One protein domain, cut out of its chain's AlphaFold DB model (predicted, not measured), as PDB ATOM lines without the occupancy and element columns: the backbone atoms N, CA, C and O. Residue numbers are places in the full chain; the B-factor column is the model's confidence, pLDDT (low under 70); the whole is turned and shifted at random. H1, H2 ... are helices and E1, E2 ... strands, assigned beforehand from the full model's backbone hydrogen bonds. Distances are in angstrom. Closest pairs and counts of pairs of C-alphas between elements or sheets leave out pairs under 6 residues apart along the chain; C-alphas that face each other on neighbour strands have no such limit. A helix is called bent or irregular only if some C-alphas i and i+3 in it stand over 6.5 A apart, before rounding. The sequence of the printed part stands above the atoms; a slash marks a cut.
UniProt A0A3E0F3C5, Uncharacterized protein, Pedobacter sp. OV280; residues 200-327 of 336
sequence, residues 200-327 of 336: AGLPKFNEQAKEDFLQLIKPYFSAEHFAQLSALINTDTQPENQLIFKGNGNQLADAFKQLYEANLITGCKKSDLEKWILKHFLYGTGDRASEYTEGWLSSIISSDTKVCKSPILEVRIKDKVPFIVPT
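AT A GLANCE: This is residues 200 to 327 of the 336 residues of an uncharacterized protein of Pedobacter sp. OV280 (UniProt A0A3E0F3C5). Helix H3 lies in the middle of this domain, with the helical hairpin H1 H2 over one side and the short helix H5 crossing H3 and H4 on the opposite side. A strand hairpin, E3 E4, is set between H1 and H3 and makes one end of the long axis with its turn, while the small sheet E1 E2 lies toward the other end, close to H2 and H3. The 128 printed residues include five named helices and four named strands, in the order H1 H2 E1 H3 H4 E2 H5 E3 E4; E1 and E2 are parallel, E3 and E4 antiparallel, and the class is mixed, helices and strands. The whole is compact, with a radius of gyration of the C-alphas of 13.6 A and spans of 43 by 32 by 30 A.

IN THESE COORDINATES: Find C-alpha 207 at (61.948, 21.485, 116.626); from there H1 runs 21.2 A to residue 220, and it is irregular, with C-alphas 216 and 219 7.2 A apart. H2 is residues 223 to 235, 17.7 A, and E1 is residues 243 to 245. H3, residues 249 to 261, begins at (38.679, 28.328, 110.438) and is 18.7 A long. Next come H4, residues 270 to 280, 15.5 A, then E2, residues 281 to 283, and H5, residues 294 to 301. E3, residues 313 to 318, is 15.7 A long, and E4, residues 321 to 326, is 16.6 A long and ends at (47.264, 13.742, 109.695).

HOW THE PARTS SIT: H1 and H2 form a helical hairpin and touch, closest at C-alphas 218 and 226, 6.3 A, at a shallow tilt of 16 degrees, opposite ways. The C-alphas of His 225 in H2 and Leu 243 in E1 are 5.6 A apart. Look for N 245 and O 282, 2.9 A, between E1 and E2; with H3 and H4 these form a strand-helix-strand unit, two parallel neighbour strands joined through helices, its crossover right-handed. H5 touches H3, C-alphas 301 and 257 closest at 5.4 A, and H4, C-alphas 297 and 274 closest at 6.0 A. In the hairpin E3 E4, N 316 and O 323 are 2.9 A apart. The closest C-alphas of H3 and E3 are 255 and 313, 6.0 A; those of H1 and E4 are 216 and 326, 6.7 A. Every O i to N i+4 pair is within hydrogen-bond range in H2, H3 and H4; in H1 it is 6 of 10, in H5 3 of 4.

THE WHOLE: The two C-alphas farthest apart, those of Asp 287 and Asp 319, are 43.0 A apart. The printed part has no cut, and H5 to E3 is the long link. Look for pLDDT under 70 at residues 200 to 201, 285 to 288 and 318 to 320.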
ATOM      1  N   ALA A 200      58.126  34.799 128.012       46.03
ATOM      2  CA  ALA A 200      57.809  34.640 126.594       46.03
ATOM      3  C   ALA A 200      56.289  34.748 126.390       46.03
ATOM      4  O   ALA A 200      55.518  34.004 126.987       46.03
ATOM      5  N   GLY A 201      55.855  35.712 125.576       60.06
ATOM      6  CA  GLY A 201      54.452  35.885 125.176       60.06
ATOM      7  C   GLY A 201      54.148  35.355 123.771       60.06
ATOM      8  O   GLY A 201      53.071  35.622 123.246       60.06
ATOM      9  N   LEU A 202      55.097  34.660 123.133       72.56
ATOM     10  CA  LEU A 202      54.999  34.209 121.743       72.56
ATOM     11  C   LEU A 202      55.079  32.678 121.661       72.56
ATOM     12  O   LEU A 202      55.954  32.089 122.299       72.56
ATOM     13  N   PRO A 203      54.200  32.029 120.875       83.06
ATOM     14  CA  PRO A 203      54.192  30.579 120.743       83.06
ATOM     15  C   PRO A 203      55.489  30.070 120.109       83.06
ATOM     16  O   PRO A 203      55.811  30.402 118.973       83.06
ATOM     17  N   LYS A 204      56.210  29.214 120.837       84.38
ATOM     18  CA  LYS A 204      57.423  28.535 120.373       84.38
ATOM     19  C   LYS A 204      57.126  27.080 120.059       84.38
ATOM     20  O   LYS A 204      56.755  26.313 120.949       84.38
ATOM     21  N   PHE A 205      57.320  26.707 118.801       85.56
ATOM     22  CA  PHE A 205      57.148  25.337 118.335       85.56
ATOM     23  C   PHE A 205      58.372  24.493 118.706       85.56
ATOM     24  O   PHE A 205      59.504  24.972 118.664       85.56
ATOM     25  N   ASN A 206      58.154  23.234 119.063       82.62
ATOM     26  CA  ASN A 206      59.223  22.267 119.276       82.62
ATOM     27  C   ASN A 206      59.857  21.875 117.929       82.62
ATOM     28  O   ASN A 206      59.124  21.547 116.998       82.62
ATOM     29  N   GLU A 207      61.192  21.862 117.838       76.56
ATOM     30  CA  GLU A 207      61.948  21.485 116.626       76.56
ATOM     31  C   GLU A 207      61.487  20.151 116.021       76.56
ATOM     32  O   GLU A 207      61.344  20.040 114.808       76.56
ATOM     33  N   GLN A 208      61.145  19.171 116.864       70.12
ATOM     34  CA  GLN A 208      60.670  17.858 116.423       70.12
ATOM     35  C   GLN A 208      59.309  17.919 115.707       70.12
ATOM     36  O   GLN A 208      59.015  17.075 114.871       70.12
ATOM     37  N   ALA A 209      58.471  18.897 116.052       74.88
ATOM     38  CA  ALA A 209      57.093  19.014 115.578       74.88
ATOM     39  C   ALA A 209      56.910  20.100 114.506       74.88
ATOM     40  O   ALA A 209      55.890  20.105 113.820       74.88
ATOM     41  N   LYS A 210      57.877  21.018 114.361       83.50
ATOM     42  CA  LYS A 210      57.847  22.109 113.376       83.50
ATOM     43  C   LYS A 210      57.738  21.586 111.951       83.50
ATOM     44  O   LYS A 210      56.828  21.984 111.228       83.50
ATOM     45  N   GLU A 211      58.646  20.693 111.570       83.62
ATOM     46  CA  GLU A 211      58.728  20.175 110.202       83.62
ATOM     47  C   GLU A 211      57.481  19.350 109.855       83.62
ATOM     48  O   GLU A 211      56.822  19.610 108.848       83.62
ATOM     49  N   ASP A 212      57.081  18.443 110.751       82.38
ATOM     50  CA  ASP A 212      55.883  17.613 110.591       82.38
ATOM     51  C   ASP A 212      54.610  18.465 110.456       82.38
ATOM     52  O   ASP A 212      53.764  18.218 109.590       82.38
ATOM     53  N   PHE A 213      54.478  19.510 111.279       88.69
ATOM     54  CA  PHE A 213      53.355  20.440 111.206       88.69
ATOM     55  C   PHE A 213      53.342  21.216 109.886       88.69
ATOM     56  O   PHE A 213      52.305  21.273 109.220       88.69
ATOM     57  N   LEU A 214      54.483  21.783 109.483       89.00
ATOM     58  CA  LEU A 214      54.613  22.553 108.246       89.00
ATOM     59  C   LEU A 214      54.293  21.697 107.017       89.00
ATOM     60  O   LEU A 214      53.532  22.129 106.150       89.00
ATOM     61  N   GLN A 215      54.802  20.469 106.951       87.12
ATOM     62  CA  GLN A 215      54.506  19.560 105.844       87.12
ATOM     63  C   GLN A 215      53.016  19.212 105.765       87.12
ATOM     64  O   GLN A 215      52.439  19.212 104.675       87.12
ATOM     65  N   LEU A 216      52.371  18.981 106.912       87.31
ATOM     66  CA  LEU A 216      50.955  18.629 106.989       87.31
ATOM     67  C   LEU A 216      50.044  19.776 106.542       87.31
ATOM     68  O   LEU A 216      49.065  19.548 105.826       87.31
ATOM     69  N   ILE A 217      50.347  21.011 106.949       89.38
ATOM     70  CA  ILE A 217      49.505  22.171 106.634       89.38
ATOM     71  C   ILE A 217      49.803  22.782 105.262       89.38
ATOM     72  O   ILE A 217      48.969  23.524 104.747       89.38
ATOM     73  N   LYS A 218      50.939  22.447 104.633       90.00
ATOM     74  CA  LYS A 218      51.349  22.941 103.306       90.00
ATOM     75  C   LYS A 218      50.236  22.943 102.248       90.00
ATOM     76  O   LYS A 218      50.091  23.960 101.571       90.00
ATOM     77  N   PRO A 219      49.399  21.892 102.105       88.50
ATOM     78  CA  PRO A 219      48.330  21.870 101.103       88.50
ATOM     79  C   PRO A 219      47.239  22.931 101.317       88.50
ATOM     80  O   PRO A 219      46.464  23.205 100.401       88.50
ATOM     81  N   TYR A 220      47.155  23.516 102.514       89.19
ATOM     82  CA  TYR A 220      46.151  24.513 102.881       89.19
ATOM     83  C   TYR A 220      46.618  25.955 102.646       89.19
ATOM     84  O   TYR A 220      45.858  26.880 102.913       89.19
ATOM     85  N   PHE A 221      47.824  26.179 102.127       88.12
ATOM     86  CA  PHE A 221      48.344  27.516 101.839       88.12
ATOM     87  C   PHE A 221      48.754  27.633 100.366       88.12
ATOM     88  O   PHE A 221      49.032  26.641  99.692       88.12
ATOM     89  N   SER A 222      48.752  28.855  99.819       86.25
ATOM     90  CA  SER A 222      49.446  29.110  98.548       86.25
ATOM     91  C   SER A 222      50.958  28.981  98.756       86.25
ATOM     92  O   SER A 222      51.432  29.089  99.884       86.25
ATOM     93  N   ALA A 223      51.728  28.784  97.683       86.50
ATOM     94  CA  ALA A 223      53.188  28.700  97.788       86.50
ATOM     95  C   ALA A 223      53.800  29.941  98.469       86.50
ATOM     96  O   ALA A 223      54.695  29.811  99.298       86.50
ATOM     97  N   GLU A 224      53.258  31.126  98.173       84.88
ATOM     98  CA  GLU A 224      53.665  32.399  98.769       84.88
ATOM     99  C   GLU A 224      53.343  32.476 100.269       84.88
ATOM    100  O   GLU A 224      54.238  32.691 101.085       84.88
ATOM    101  N   HIS A 225      52.089  32.219 100.662       84.12
ATOM    102  CA  HIS A 225      51.708  32.230 102.077       84.12
ATOM    103  C   HIS A 225      52.395  31.113 102.867       84.12
ATOM    104  O   HIS A 225      52.692  31.293 104.043       84.12
ATOM    105  N   PHE A 226      52.684  29.972 102.239       90.00
ATOM    106  CA  PHE A 226      53.406  28.882 102.883       90.00
ATOM    107  C   PHE A 226      54.871  29.242 103.160       90.00
ATOM    108  O   PHE A 226      55.383  28.920 104.230       90.00
ATOM    109  N   ALA A 227      55.540  29.938 102.237       88.12
ATOM    110  CA  ALA A 227      56.901  30.423 102.465       88.12
ATOM    111  C   ALA A 227      56.951  31.396 103.655       88.12
ATOM    112  O   ALA A 227      57.800  31.254 104.536       88.12
ATOM    113  N   GLN A 228      55.989  32.320 103.732       86.12
ATOM    114  CA  GLN A 228      55.869  33.258 104.853       86.12
ATOM    115  C   GLN A 228      55.491  32.558 106.171       86.12
ATOM    116  O   GLN A 228      56.022  32.903 107.221       86.12
ATOM    117  N   LEU A 229      54.637  31.531 106.127       89.75
ATOM    118  CA  LEU A 229      54.304  30.693 107.284       89.75
ATOM    119  C   LEU A 229      55.523  29.941 107.825       89.75
ATOM    120  O   LEU A 229      55.734  29.895 109.035       89.75
ATOM    121  N   SER A 230      56.323  29.362 106.931       89.56
ATOM    122  CA  SER A 230      57.555  28.663 107.298       89.56
ATOM    123  C   SER A 230      58.538  29.614 107.984       89.56
ATOM    124  O   SER A 230      59.065  29.284 109.043       89.56
ATOM    125  N   ALA A 231      58.718  30.829 107.455       86.62
ATOM    126  CA  ALA A 231      59.552  31.855 108.084       86.62
ATOM    127  C   ALA A 231      58.987  32.329 109.441       86.62
ATOM    128  O   ALA A 231      59.738  32.530 110.395       86.62
ATOM    129  N   LEU A 232      57.663  32.446 109.568       86.56
ATOM    130  CA  LEU A 232      57.015  32.796 110.832       86.56
ATOM    131  C   LEU A 232      57.230  31.721 111.911       86.56
ATOM    132  O   LEU A 232      57.455  32.069 113.061       86.56
ATOM    133  N   ILE A 233      57.183  30.433 111.561       87.56
ATOM    134  CA  ILE A 233      57.321  29.319 112.521       87.56
ATOM    135  C   ILE A 233      58.789  28.989 112.837       87.56
ATOM    136  O   ILE A 233      59.110  28.599 113.964       87.56
ATOM    137  N   ASN A 234      59.685  29.122 111.857       85.56
ATOM    138  CA  ASN A 234      61.092  28.747 112.007       85.56
ATOM    139  C   ASN A 234      61.958  29.882 112.557       85.56
ATOM    140  O   ASN A 234      62.853  29.621 113.359       85.56
ATOM    141  N   THR A 235      61.704  31.124 112.135       81.38
ATOM    142  CA  THR A 235      62.571  32.280 112.419       81.38
ATOM    143  C   THR A 235      61.820  33.469 113.024       81.38
ATOM    144  O   THR A 235      62.360  34.575 113.035       81.38
ATOM    145  N   ASP A 236      60.580  33.275 113.496       79.25
ATOM    146  CA  ASP A 236      59.693  34.318 114.053       79.25
ATOM    147  C   ASP A 236      59.523  35.549 113.135       79.25
ATOM    148  O   ASP A 236      59.164  36.653 113.562       79.25
ATOM    149  N   THR A 237      59.776  35.372 111.835       81.56
ATOM    150  CA  THR A 237      59.754  36.459 110.856       81.56
ATOM    151  C   THR A 237      58.311  36.837 110.551       81.56
ATOM    152  O   THR A 237      57.504  35.999 110.154       81.56
ATOM    153  N   GLN A 238      57.966  38.107 110.765       76.69
ATOM    154  CA  GLN A 238      56.597  38.585 110.587       76.69
ATOM    155  C   GLN A 238      56.220  38.563 109.094       76.69
ATOM    156  O   GLN A 238      56.989  39.080 108.281       76.69
ATOM    157  N   PRO A 239      55.061  37.991 108.723       79.38
ATOM    158  CA  PRO A 239      54.605  38.000 107.341       79.38
ATOM    159  C   PRO A 239      54.181  39.415 106.924       79.38
ATOM    160  O   PRO A 239      53.725  40.202 107.755       79.38
ATOM    161  N   GLU A 240      54.311  39.731 105.634       71.00
ATOM    162  CA  GLU A 240      53.939  41.049 105.090       71.00
ATOM    163  C   GLU A 240      52.426  41.279 105.148       71.00
ATOM    164  O   GLU A 240      51.967  42.397 105.372       71.00
ATOM    165  N   ASN A 241      51.655  40.202 104.987       75.81
ATOM    166  CA  ASN A 241      50.200  40.184 105.077       75.81
ATOM    167  C   ASN A 241      49.741  38.993 105.926       75.81
ATOM    168  O   ASN A 241      50.478  38.024 106.115       75.81
ATOM    169  N   GLN A 242      48.499  39.029 106.413       79.50
ATOM    170  CA  GLN A 242      47.933  37.873 107.110       79.50
ATOM    171  C   GLN A 242      47.876  36.644 106.196       79.50
ATOM    172  O   GLN A 242      47.579  36.724 105.003       79.50
ATOM    173  N   LEU A 243      48.164  35.486 106.780       84.38
ATOM    174  CA  LEU A 243      48.290  34.224 106.071       84.38
ATOM    175  C   LEU A 243      46.913  33.593 105.886       84.38
ATOM    176  O   LEU A 243      46.204  33.319 106.855       84.38
ATOM    177  N   ILE A 244      46.538  33.333 104.635       85.62
ATOM    178  CA  ILE A 244      45.217  32.791 104.311       85.62
ATOM    179  C   ILE A 244      45.254  31.264 104.350       85.62
ATOM    180  O   ILE A 244      45.836  30.616 103.477       85.62
ATOM    181  N   PHE A 245      44.576  30.690 105.341       89.25
ATOM    182  CA  PHE A 245      44.358  29.255 105.451       89.25
ATOM    183  C   PHE A 245      43.151  28.808 104.616       89.25
ATOM    184  O   PHE A 245      42.014  29.223 104.860       89.25
ATOM    185  N   LYS A 246      43.389  27.910 103.654       86.31
ATOM    186  CA  LYS A 246      42.390  27.355 102.726       86.31
ATOM    187  C   LYS A 246      41.606  26.195 103.342       86.31
ATOM    188  O   LYS A 246      41.601  25.072 102.834       86.31
ATOM    189  N   GLY A 247      40.943  26.454 104.457       83.25
ATOM    190  CA  GLY A 247      40.095  25.491 105.144       83.25
ATOM    191  C   GLY A 247      39.092  26.175 106.059       83.25
ATOM    192  O   GLY A 247      39.025  27.402 106.140       83.25
ATOM    193  N   ASN A 248      38.292  25.375 106.761       84.25
ATOM    194  CA  ASN A 248      37.374  25.924 107.751       84.25
ATOM    195  C   ASN A 248      38.198  26.478 108.914       84.25
ATOM    196  O   ASN A 248      39.104  25.798 109.394       84.25
ATOM    197  N   GLY A 249      37.870  27.676 109.405       79.00
ATOM    198  CA  GLY A 249      38.679  28.328 110.438       79.00
ATOM    199  C   GLY A 249      38.884  27.464 111.677       79.00
ATOM    200  O   GLY A 249      39.915  27.549 112.340       79.00
ATOM    201  N   ASN A 250      37.912  26.602 112.012       86.69
ATOM    202  CA  ASN A 250      37.997  25.775 113.218       86.69
ATOM    203  C   ASN A 250      39.074  24.698 113.107       86.69
ATOM    204  O   ASN A 250      39.520  24.202 114.129       86.69
ATOM    205  N   GLN A 251      39.518  24.368 111.896       89.75
ATOM    206  CA  GLN A 251      40.541  23.360 111.651       89.75
ATOM    207  C   GLN A 251      41.924  23.843 112.070       89.75
ATOM    208  O   GLN A 251      42.638  23.115 112.752       89.75
ATOM    209  N   LEU A 252      42.291  25.066 111.685       90.94
ATOM    210  CA  LEU A 252      43.598  25.623 112.017       90.94
ATOM    211  C   LEU A 252      43.689  25.989 113.505       90.94
ATOM    212  O   LEU A 252      44.685  25.678 114.152       90.94
ATOM    213  N   ALA A 253      42.633  26.590 114.064       90.38
ATOM    214  CA  ALA A 253      42.577  26.908 115.491       90.38
ATOM    215  C   ALA A 253      42.671  25.645 116.368       90.38
ATOM    216  O   ALA A 253      43.402  25.623 117.356       90.38
ATOM    217  N   ASP A 254      41.977  24.575 115.976       91.25
ATOM    218  CA  ASP A 254      42.037  23.283 116.659       91.25
ATOM    219  C   ASP A 254      43.409  22.609 116.519       91.25
ATOM    220  O   ASP A 254      43.925  22.071 117.492       91.25
ATOM    221  N   ALA A 255      44.067  22.721 115.361       92.31
ATOM    222  CA  ALA A 255      45.432  22.230 115.193       92.31
ATOM    223  C   ALA A 255      46.413  22.903 116.168       92.31
ATOM    224  O   ALA A 255      47.159  22.214 116.863       92.31
ATOM    225  N   PHE A 256      46.376  24.234 116.284       92.62
ATOM    226  CA  PHE A 256      47.214  24.955 117.248       92.62
ATOM    227  C   PHE A 256      46.887  24.594 118.696       92.62
ATOM    228  O   PHE A 256      47.800  24.426 119.506       92.62
ATOM    229  N   LYS A 257      45.602  24.421 119.019       93.06
ATOM    230  CA  LYS A 257      45.170  23.951 120.336       93.06
ATOM    231  C   LYS A 257      45.778  22.591 120.676       93.06
ATOM    232  O   LYS A 257      46.364  22.445 121.742       93.06
ATOM    233  N   GLN A 258      45.674  21.617 119.776       90.69
ATOM    234  CA  GLN A 258      46.187  20.271 120.019       90.69
ATOM    235  C   GLN A 258      47.711  20.255 120.198       90.69
ATOM    236  O   GLN A 258      48.228  19.571 121.079       90.69
ATOM    237  N   LEU A 259      48.440  21.053 119.409       89.31
ATOM    238  CA  LEU A 259      49.886  21.220 119.576       89.31
ATOM    239  C   LEU A 259      50.236  21.863 120.925       89.31
ATOM    240  O   LEU A 259      51.178  21.432 121.586       89.31
ATOM    241  N   TYR A 260      49.477  22.871 121.353       89.19
ATOM    242  CA  TYR A 260      49.649  23.502 122.660       89.19
ATOM    243  C   TYR A 260      49.390  22.517 123.808       89.19
ATOM    244  O   TYR A 260      50.213  22.379 124.709       89.19
ATOM    245  N   GLU A 261      48.281  21.776 123.763       86.81
ATOM    246  CA  GLU A 261      47.895  20.817 124.809       86.81
ATOM    247  C   GLU A 261      48.874  19.643 124.924       86.81
ATOM    248  O   GLU A 261      49.108  19.124 126.016       86.81
ATOM    249  N   ALA A 262      49.521  19.279 123.818       84.00
ATOM    250  CA  ALA A 262      50.578  18.279 123.791       84.00
ATOM    251  C   ALA A 262      51.976  18.816 124.157       84.00
ATOM    252  O   ALA A 262      52.943  18.056 124.120       84.00
ATOM    253  N   ASN A 263      52.107  20.094 124.532       83.94
ATOM    254  CA  ASN A 263      53.384  20.781 124.785       83.94
ATOM    255  C   ASN A 263      54.334  20.812 123.569       83.94
ATOM    256  O   ASN A 263      55.554  20.879 123.721       83.94
ATOM    257  N   LEU A 264      53.780  20.761 122.356       84.50
ATOM    258  CA  LEU A 264      54.507  20.979 121.104       84.50
ATOM    259  C   LEU A 264      54.580  22.467 120.739       84.50
ATOM    260  O   LEU A 264      55.506  22.874 120.042       84.50
ATOM    261  N   ILE A 265      53.647  23.274 121.247       86.94
ATOM    262  CA  ILE A 265      53.753  24.735 121.323       86.94
ATOM    263  C   ILE A 265      53.901  25.116 122.794       86.94
ATOM    264  O   ILE A 265      53.111  24.695 123.635       86.94
ATOM    265  N   THR A 266      54.914  25.916 123.107       83.19
ATOM    266  CA  THR A 266      55.234  26.359 124.472       83.19
ATOM    267  C   THR A 266      55.539  27.858 124.499       83.19
ATOM    268  O   THR A 266      55.480  28.526 123.469       83.19
ATOM    269  N   GLY A 267      55.843  28.417 125.676       77.12
ATOM    270  CA  GLY A 267      56.292  29.811 125.793       77.12
ATOM    271  C   GLY A 267      55.207  30.865 125.559       77.12
ATOM    272  O   GLY A 267      55.537  31.980 125.186       77.12
ATOM    273  N   CYS A 268      53.932  30.515 125.741       80.12
ATOM    274  CA  CYS A 268      52.799  31.442 125.718       80.12
ATOM    275  C   CYS A 268      51.632  30.862 126.542       80.12
ATOM    276  O   CYS A 268      51.634  29.665 126.840       80.12
ATOM    277  N   LYS A 269      50.637  31.675 126.927       84.75
ATOM    278  CA  LYS A 269      49.358  31.183 127.481       84.75
ATOM    279  C   LYS A 269      48.345  30.943 126.356       84.75
ATOM    280  O   LYS A 269      48.490  31.491 125.267       84.75
ATOM    281  N   LYS A 270      47.249  30.221 126.637       85.50
ATOM    282  CA  LYS A 270      46.135  30.038 125.676       85.50
ATOM    283  C   LYS A 270      45.620  31.372 125.104       85.50
ATOM    284  O   LYS A 270      45.444  31.484 123.898       85.50
ATOM    285  N   SER A 271      45.486  32.406 125.939       80.69
ATOM    286  CA  SER A 271      45.089  33.760 125.510       80.69
ATOM    287  C   SER A 271      46.093  34.434 124.570       80.69
ATOM    288  O   SER A 271      45.717  35.241 123.725       80.69
ATOM    289  N   ASP A 272      47.380  34.134 124.727       83.31
ATOM    290  CA  ASP A 272      48.438  34.699 123.890       83.31
ATOM    291  C   ASP A 272      48.488  33.969 122.543       83.31
ATOM    292  O   ASP A 272      48.637  34.604 121.502       83.31
ATOM    293  N   LEU A 273      48.257  32.650 122.553       87.62
ATOM    294  CA  LEU A 273      48.069  31.849 121.346       87.62
ATOM    295  C   LEU A 273      46.854  32.324 120.535       87.62
ATOM    296  O   LEU A 273      46.952  32.473 119.320       87.62
ATOM    297  N   GLU A 274      45.731  32.628 121.190       85.12
ATOM    298  CA  GLU A 274      44.541  33.207 120.547       85.12
ATOM    299  C   GLU A 274      44.863  34.535 119.845       85.12
ATOM    300  O   GLU A 274      44.557  34.702 118.663       85.12
ATOM    301  N   LYS A 275      45.538  35.460 120.540       81.44
ATOM    302  CA  LYS A 275      45.964  36.749 119.970       81.44
ATOM    303  C   LYS A 275      46.942  36.577 118.814       81.44
ATOM    304  O   LYS A 275      46.856  37.299 117.823       81.44
ATOM    305  N   TRP A 276      47.863  35.624 118.928       87.31
ATOM    306  CA  TRP A 276      48.822  35.320 117.873       87.31
ATOM    307  C   TRP A 276      48.123  34.787 116.617       87.31
ATOM    308  O   TRP A 276      48.405  35.261 115.516       87.31
ATOM    309  N   ILE A 277      47.144  33.888 116.771       87.00
ATOM    310  CA  ILE A 277      46.340  33.384 115.649       87.00
ATOM    311  C   ILE A 277      45.553  34.525 114.995       87.00
ATOM    312  O   ILE A 277      45.589  34.670 113.775       87.00
ATOM    313  N   LEU A 278      44.893  35.363 115.801       79.25
ATOM    314  CA  LEU A 278      44.108  36.505 115.323       79.25
ATOM    315  C   LEU A 278      44.965  37.514 114.547       79.25
ATOM    316  O   LEU A 278      44.527  38.050 113.533       79.25
ATOM    317  N   LYS A 279      46.203  37.749 114.993       79.44
ATOM    318  CA  LYS A 279      47.141  38.663 114.336       79.44
ATOM    319  C   LYS A 279      47.626  38.129 112.987       79.44
ATOM    320  O   LYS A 279      47.772  38.912 112.052       79.44
ATOM    321  N   HIS A 280      47.890  36.829 112.879       81.62
ATOM    322  CA  HIS A 280      48.657  36.272 111.759       81.62
ATOM    323  C   HIS A 280      47.844  35.520 110.709       81.62
ATOM    324  O   HIS A 280      48.356  35.328 109.607       81.62
ATOM    325  N   PHE A 281      46.610  35.109 111.006       84.62
ATOM    326  CA  PHE A 281      45.868  34.196 110.140       84.62
ATOM    327  C   PHE A 281      44.479  34.703 109.772       84.62
ATOM    328  O   PHE A 281      43.754  35.268 110.583       84.62
ATOM    329  N   LEU A 282      44.089  34.372 108.546       82.44
ATOM    330  CA  LEU A 282      42.719  34.405 108.048       82.44
ATOM    331  C   LEU A 282      42.302  32.985 107.656       82.44
ATOM    332  O   LEU A 282      43.150  32.113 107.456       82.44
ATOM    333  N   TYR A 283      41.003  32.742 107.504       86.00
ATOM    334  CA  TYR A 283      40.498  31.457 107.016       86.00
ATOM    335  C   TYR A 283      39.463  31.628 105.914       86.00
ATOM    336  O   TYR A 283      38.718  32.601 105.892       86.00
ATOM    337  N   GLY A 284      39.368  30.656 105.014       77.25
ATOM    338  CA  GLY A 284      38.350  30.685 103.973       77.25
ATOM    339  C   GLY A 284      38.386  29.479 103.048       77.25
ATOM    340  O   GLY A 284      39.413  28.829 102.860       77.25
ATOM    341  N   THR A 285      37.240  29.191 102.438       62.75
ATOM    342  CA  THR A 285      37.090  28.210 101.362       62.75
ATOM    343  C   THR A 285      36.687  28.951 100.083       62.75
ATOM    344  O   THR A 285      35.558  29.415  99.954       62.75
ATOM    345  N   GLY A 286      37.626  29.095  99.141       60.97
ATOM    346  CA  GLY A 286      37.450  29.876  97.903       60.97
ATOM    347  C   GLY A 286      38.094  31.269  97.972       60.97
ATOM    348  O   GLY A 286      39.071  31.450  98.691       60.97
ATOM    349  N   ASP A 287      37.543  32.244  97.242       56.81
ATOM    350  CA  ASP A 287      38.110  33.606  97.098       56.81
ATOM    351  C   ASP A 287      37.783  34.568  98.256       56.81
ATOM    352  O   ASP A 287      38.168  35.736  98.229       56.81
ATOM    353  N   ARG A 288      37.049  34.116  99.281       64.25
ATOM    354  CA  ARG A 288      36.668  34.954 100.429       64.25
ATOM    355  C   ARG A 288      37.410  34.517 101.687       64.25
ATOM    356  O   ARG A 288      37.129  33.449 102.230       64.25
ATOM    357  N   ALA A 289      38.320  35.368 102.152       77.75
ATOM    358  CA  ALA A 289      38.974  35.238 103.447       77.75
ATOM    359  C   ALA A 289      38.125  35.915 104.537       77.75
ATOM    360  O   ALA A 289      37.596  37.007 104.336       77.75
ATOM    361  N   SER A 290      37.980  35.240 105.671       79.19
ATOM    362  CA  SER A 290      37.271  35.703 106.862       79.19
ATOM    363  C   SER A 290      38.256  35.901 108.010       79.19
ATOM    364  O   SER A 290      39.193  35.116 108.183       79.19
ATOM    365  N   GLU A 291      38.001  36.924 108.817       79.31
ATOM    366  CA  GLU A 291      38.741  37.193 110.046       79.31
ATOM    367  C   GLU A 291      38.269  36.293 111.193       79.31
ATOM    368  O   GLU A 291      37.094  35.918 111.302       79.31
ATOM    369  N   TYR A 292      39.203  35.954 112.078       76.81
ATOM    370  CA  TYR A 292      38.877  35.360 113.367       76.81
ATOM    371  C   TYR A 292      38.381  36.433 114.336       76.81
ATOM    372  O   TYR A 292      38.906  37.541 114.367       76.81
ATOM    373  N   THR A 293      37.416  36.086 115.188       77.25
ATOM    374  CA  THR A 293      37.026  36.933 116.324       77.25
ATOM    375  C   THR A 293      37.539  36.338 117.631       77.25
ATOM    376  O   THR A 293      37.631  35.115 117.769       77.25
ATOM    377  N   GLU A 294      37.845  37.194 118.611       74.56
ATOM    378  CA  GLU A 294      38.376  36.774 119.919       74.56
ATOM    379  C   GLU A 294      37.469  35.742 120.607       74.56
ATOM    380  O   GLU A 294      37.917  34.656 120.975       74.56
ATOM    381  N   GLY A 295      36.164  36.027 120.699       70.19
ATOM    382  CA  GLY A 295      35.199  35.110 121.315       70.19
ATOM    383  C   GLY A 295      35.083  33.771 120.581       70.19
ATOM    384  O   GLY A 295      34.828  32.736 121.196       70.19
ATOM    385  N   TRP A 296      35.312  33.757 119.265       82.00
ATOM    386  CA  TRP A 296      35.259  32.537 118.474       82.00
ATOM    387  C   TRP A 296      36.521  31.679 118.662       82.00
ATOM    388  O   TRP A 296      36.393  30.469 118.846       82.00
ATOM    389  N   LEU A 297      37.720  32.270 118.718       82.06
ATOM    390  CA  LEU A 297      38.953  31.526 119.025       82.06
ATOM    391  C   LEU A 297      38.943  30.983 120.457       82.06
ATOM    392  O   LEU A 297      39.254  29.810 120.670       82.06
ATOM    393  N   SER A 298      38.473  31.785 121.416       81.62
ATOM    394  CA  SER A 298      38.313  31.362 122.811       81.62
ATOM    395  C   SER A 298      37.327  30.194 122.967       81.62
ATOM    396  O   SER A 298      37.536  29.282 123.778       81.62
ATOM    397  N   SER A 299      36.282  30.144 122.125       78.19
ATOM    398  CA  SER A 299      35.332  29.022 122.088       78.19
ATOM    399  C   SER A 299      35.957  27.678 121.677       78.19
ATOM    400  O   SER A 299      35.434  26.620 122.025       78.19
ATOM    401  N   ILE A 300      37.088  27.711 120.966       85.62
ATOM    402  CA  ILE A 300      37.780  26.523 120.444       85.62
ATOM    403  C   ILE A 300      38.981  26.159 121.320       85.62
ATOM    404  O   ILE A 300      39.121  24.998 121.702       85.62
ATOM    405  N   ILE A 301      39.837  27.138 121.632       84.56
ATOM    406  CA  ILE A 301      41.147  26.932 122.269       84.56
ATOM    407  C   ILE A 301      41.034  26.850 123.798       84.56
ATOM    408  O   ILE A 301      41.686  26.004 124.419       84.56
ATOM    409  N   SER A 302      40.215  27.711 124.412       82.31
ATOM    410  CA  SER A 302      40.176  27.880 125.872       82.31
ATOM    411  C   SER A 302      38.985  27.220 126.565       82.31
ATOM    412  O   SER A 302      39.159  26.713 127.670       82.31
ATOM    413  N   SER A 303      37.795  27.229 125.957       73.25
ATOM    414  CA  SER A 303      36.552  26.787 126.624       73.25
ATOM    415  C   SER A 303      35.955  25.477 126.105       73.25
ATOM    416  O   SER A 303      34.974  25.003 126.669       73.25
ATOM    417  N   ASP A 304      36.499  24.910 125.027       76.12
ATOM    418  CA  ASP A 304      36.049  23.655 124.395       76.12
ATOM    419  C   ASP A 304      34.570  23.625 123.961       76.12
ATOM    420  O   ASP A 304      34.038  22.584 123.578       76.12
ATOM    421  N   THR A 305      33.903  24.780 123.958       71.38
ATOM    422  CA  THR A 305      32.479  24.917 123.621       71.38
ATOM    423  C   THR A 305      32.201  24.702 122.132       71.38
ATOM    424  O   THR A 305      31.084  24.338 121.755       71.38
ATOM    425  N   LYS A 306      33.210  24.866 121.265       74.81
ATOM    426  CA  LYS A 306      33.152  24.523 119.837       74.81
ATOM    427  C   LYS A 306      34.202  23.484 119.466       74.81
ATOM    428  O   LYS A 306      35.331  23.808 119.115       74.81
ATOM    429  N   VAL A 307      33.782  22.221 119.455       80.75
ATOM    430  CA  VAL A 307      34.625  21.092 119.042       80.75
ATOM    431  C   VAL A 307      34.806  21.066 117.519       80.75
ATOM    432  O   VAL A 307      33.834  21.146 116.756       80.75
ATOM    433  N   CYS A 308      36.048  20.905 117.056       83.56
ATOM    434  CA  CYS A 308      36.338  20.681 115.647       83.56
ATOM    435  C   CYS A 308      35.940  19.257 115.239       83.56
ATOM    436  O   CYS A 308      36.535  18.272 115.661       83.56
ATOM    437  N   LYS A 309      34.915  19.135 114.390       79.88
ATOM    438  CA  LYS A 309      34.414  17.832 113.908       79.88
ATOM    439  C   LYS A 309      35.250  17.235 112.775       79.88
ATOM    440  O   LYS A 309      35.051  16.085 112.400       79.88
ATOM    441  N   SER A 310      36.138  18.034 112.191       83.19
ATOM    442  CA  SER A 310      36.974  17.656 111.054       83.19
ATOM    443  C   SER A 310      38.382  18.232 111.236       83.19
ATOM    444  O   SER A 310      38.767  19.102 110.449       83.19
ATOM    445  N   PRO A 311      39.118  17.828 112.287       86.75
ATOM    446  CA  PRO A 311      40.475  18.313 112.531       86.75
ATOM    447  C   PRO A 311      41.383  18.008 111.335       86.75
ATOM    448  O   PRO A 311      41.078  17.117 110.538       86.75
ATOM    449  N   ILE A 312      42.470  18.768 111.179       87.06
ATOM    450  CA  ILE A 312      43.495  18.537 110.135       87.06
ATOM    451  C   ILE A 312      44.650  17.665 110.623       87.06
ATOM    452  O   ILE A 312      45.305  17.007 109.816       87.06
ATOM    453  N   LEU A 313      44.858  17.638 111.936       89.19
ATOM    454  CA  LEU A 313      45.827  16.793 112.603       89.19
ATOM    455  C   LEU A 313      45.250  16.251 113.908       89.19
ATOM    456  O   LEU A 313      44.292  16.801 114.452       89.19
ATOM    457  N   GLU A 314      45.859  15.183 114.396       86.62
ATOM    458  CA  GLU A 314      45.686  14.657 115.742       86.62
ATOM    459  C   GLU A 314      47.075  14.560 116.392       86.62
ATOM    460  O   GLU A 314      48.025  14.129 115.737       86.62
ATOM    461  N   VAL A 315      47.231  14.966 117.655       82.06
ATOM    462  CA  VAL A 315      48.488  14.736 118.389       82.06
ATOM    463  C   VAL A 315      48.359  13.485 119.249       82.06
ATOM    464  O   VAL A 315      47.486  13.395 120.110       82.06
ATOM    465  N   ARG A 316      49.235  12.504 119.020       78.25
ATOM    466  CA  ARG A 316      49.252  11.222 119.739       78.25
ATOM    467  C   ARG A 316      50.500  11.109 120.599       78.25
ATOM    468  O   ARG A 316      51.519  11.713 120.295       78.25
ATOM    469  N   ILE A 317      50.429  10.317 121.665       73.38
ATOM    470  CA  ILE A 317      51.563  10.063 122.560       73.38
ATOM    471  C   ILE A 317      51.960   8.593 122.423       73.38
ATOM    472  O   ILE A 317      51.169   7.710 122.751       73.38
ATOM    473  N   LYS A 318      53.189   8.328 121.972       66.19
ATOM    474  CA  LYS A 318      53.801   6.990 121.957       66.19
ATOM    475  C   LYS A 318      55.079   7.056 122.778       66.19
ATOM    476  O   LYS A 318      55.849   7.997 122.636       66.19
ATOM    477  N   ASP A 319      55.248   6.125 123.713       68.00
ATOM    478  CA  ASP A 319      56.412   6.078 124.609       68.00
ATOM    479  C   ASP A 319      56.689   7.406 125.349       68.00
ATOM    480  O   ASP A 319      57.831   7.779 125.599       68.00
ATOM    481  N   LYS A 320      55.617   8.122 125.730       68.25
ATOM    482  CA  LYS A 320      55.638   9.463 126.363       68.25
ATOM    483  C   LYS A 320      56.136  10.606 125.465       68.25
ATOM    484  O   LYS A 320      56.294  11.720 125.964       68.25
ATOM    485  N   VAL A 321      56.324  10.365 124.171       71.94
ATOM    486  CA  VAL A 321      56.693  11.383 123.182       71.94
ATOM    487  C   VAL A 321      55.455  11.757 122.352       71.94
ATOM    488  O   VAL A 321      54.838  10.868 121.755       71.94
ATOM    489  N   PRO A 322      55.042  13.038 122.336       74.88
ATOM    490  CA  PRO A 322      53.975  13.508 121.461       74.88
ATOM    491  C   PRO A 322      54.454  13.582 120.002       74.88
ATOM    492  O   PRO A 322      55.543  14.081 119.734       74.88
ATOM    493  N   PHE A 323      53.632  13.118 119.062       78.00
ATOM    494  CA  PHE A 323      53.882  13.191 117.621       78.00
ATOM    495  C   PHE A 323      52.597  13.540 116.857       78.00
ATOM    496  O   PHE A 323      51.487  13.227 117.299       78.00
ATOM    497  N   ILE A 324      52.750  14.221 115.720       83.38
ATOM    498  CA  ILE A 324      51.641  14.725 114.901       83.38
ATOM    499  C   ILE A 324      51.234  13.653 113.890       83.38
ATOM    500  O   ILE A 324      52.083  13.092 113.202       83.38
ATOM    501  N   VAL A 325      49.933  13.396 113.751       79.81
ATOM    502  CA  VAL A 325      49.397  12.560 112.670       79.81
ATOM    503  C   VAL A 325      48.345  13.316 111.855       79.81
ATOM    504  O   VAL A 325      47.527  14.036 112.429       79.81
ATOM    505  N   PRO A 326      48.312  13.161 110.521       80.56
ATOM    506  CA  PRO A 326      47.264  13.742 109.695       80.56
ATOM    507  C   PRO A 326      45.942  13.001 109.889       80.56
ATOM    508  O   PRO A 326      45.876  11.770 109.910       80.56
ATOM    509  N   THR A 327      44.848  13.750 109.956       77.44
ATOM    510  CA  THR A 327      43.500  13.179 109.932       77.44
ATOM    511  C   THR A 327      43.055  13.019 108.484       77.44
ATOM    512  O   THR A 327      42.762  13.980 107.770       77.44
TER     513      THR A 327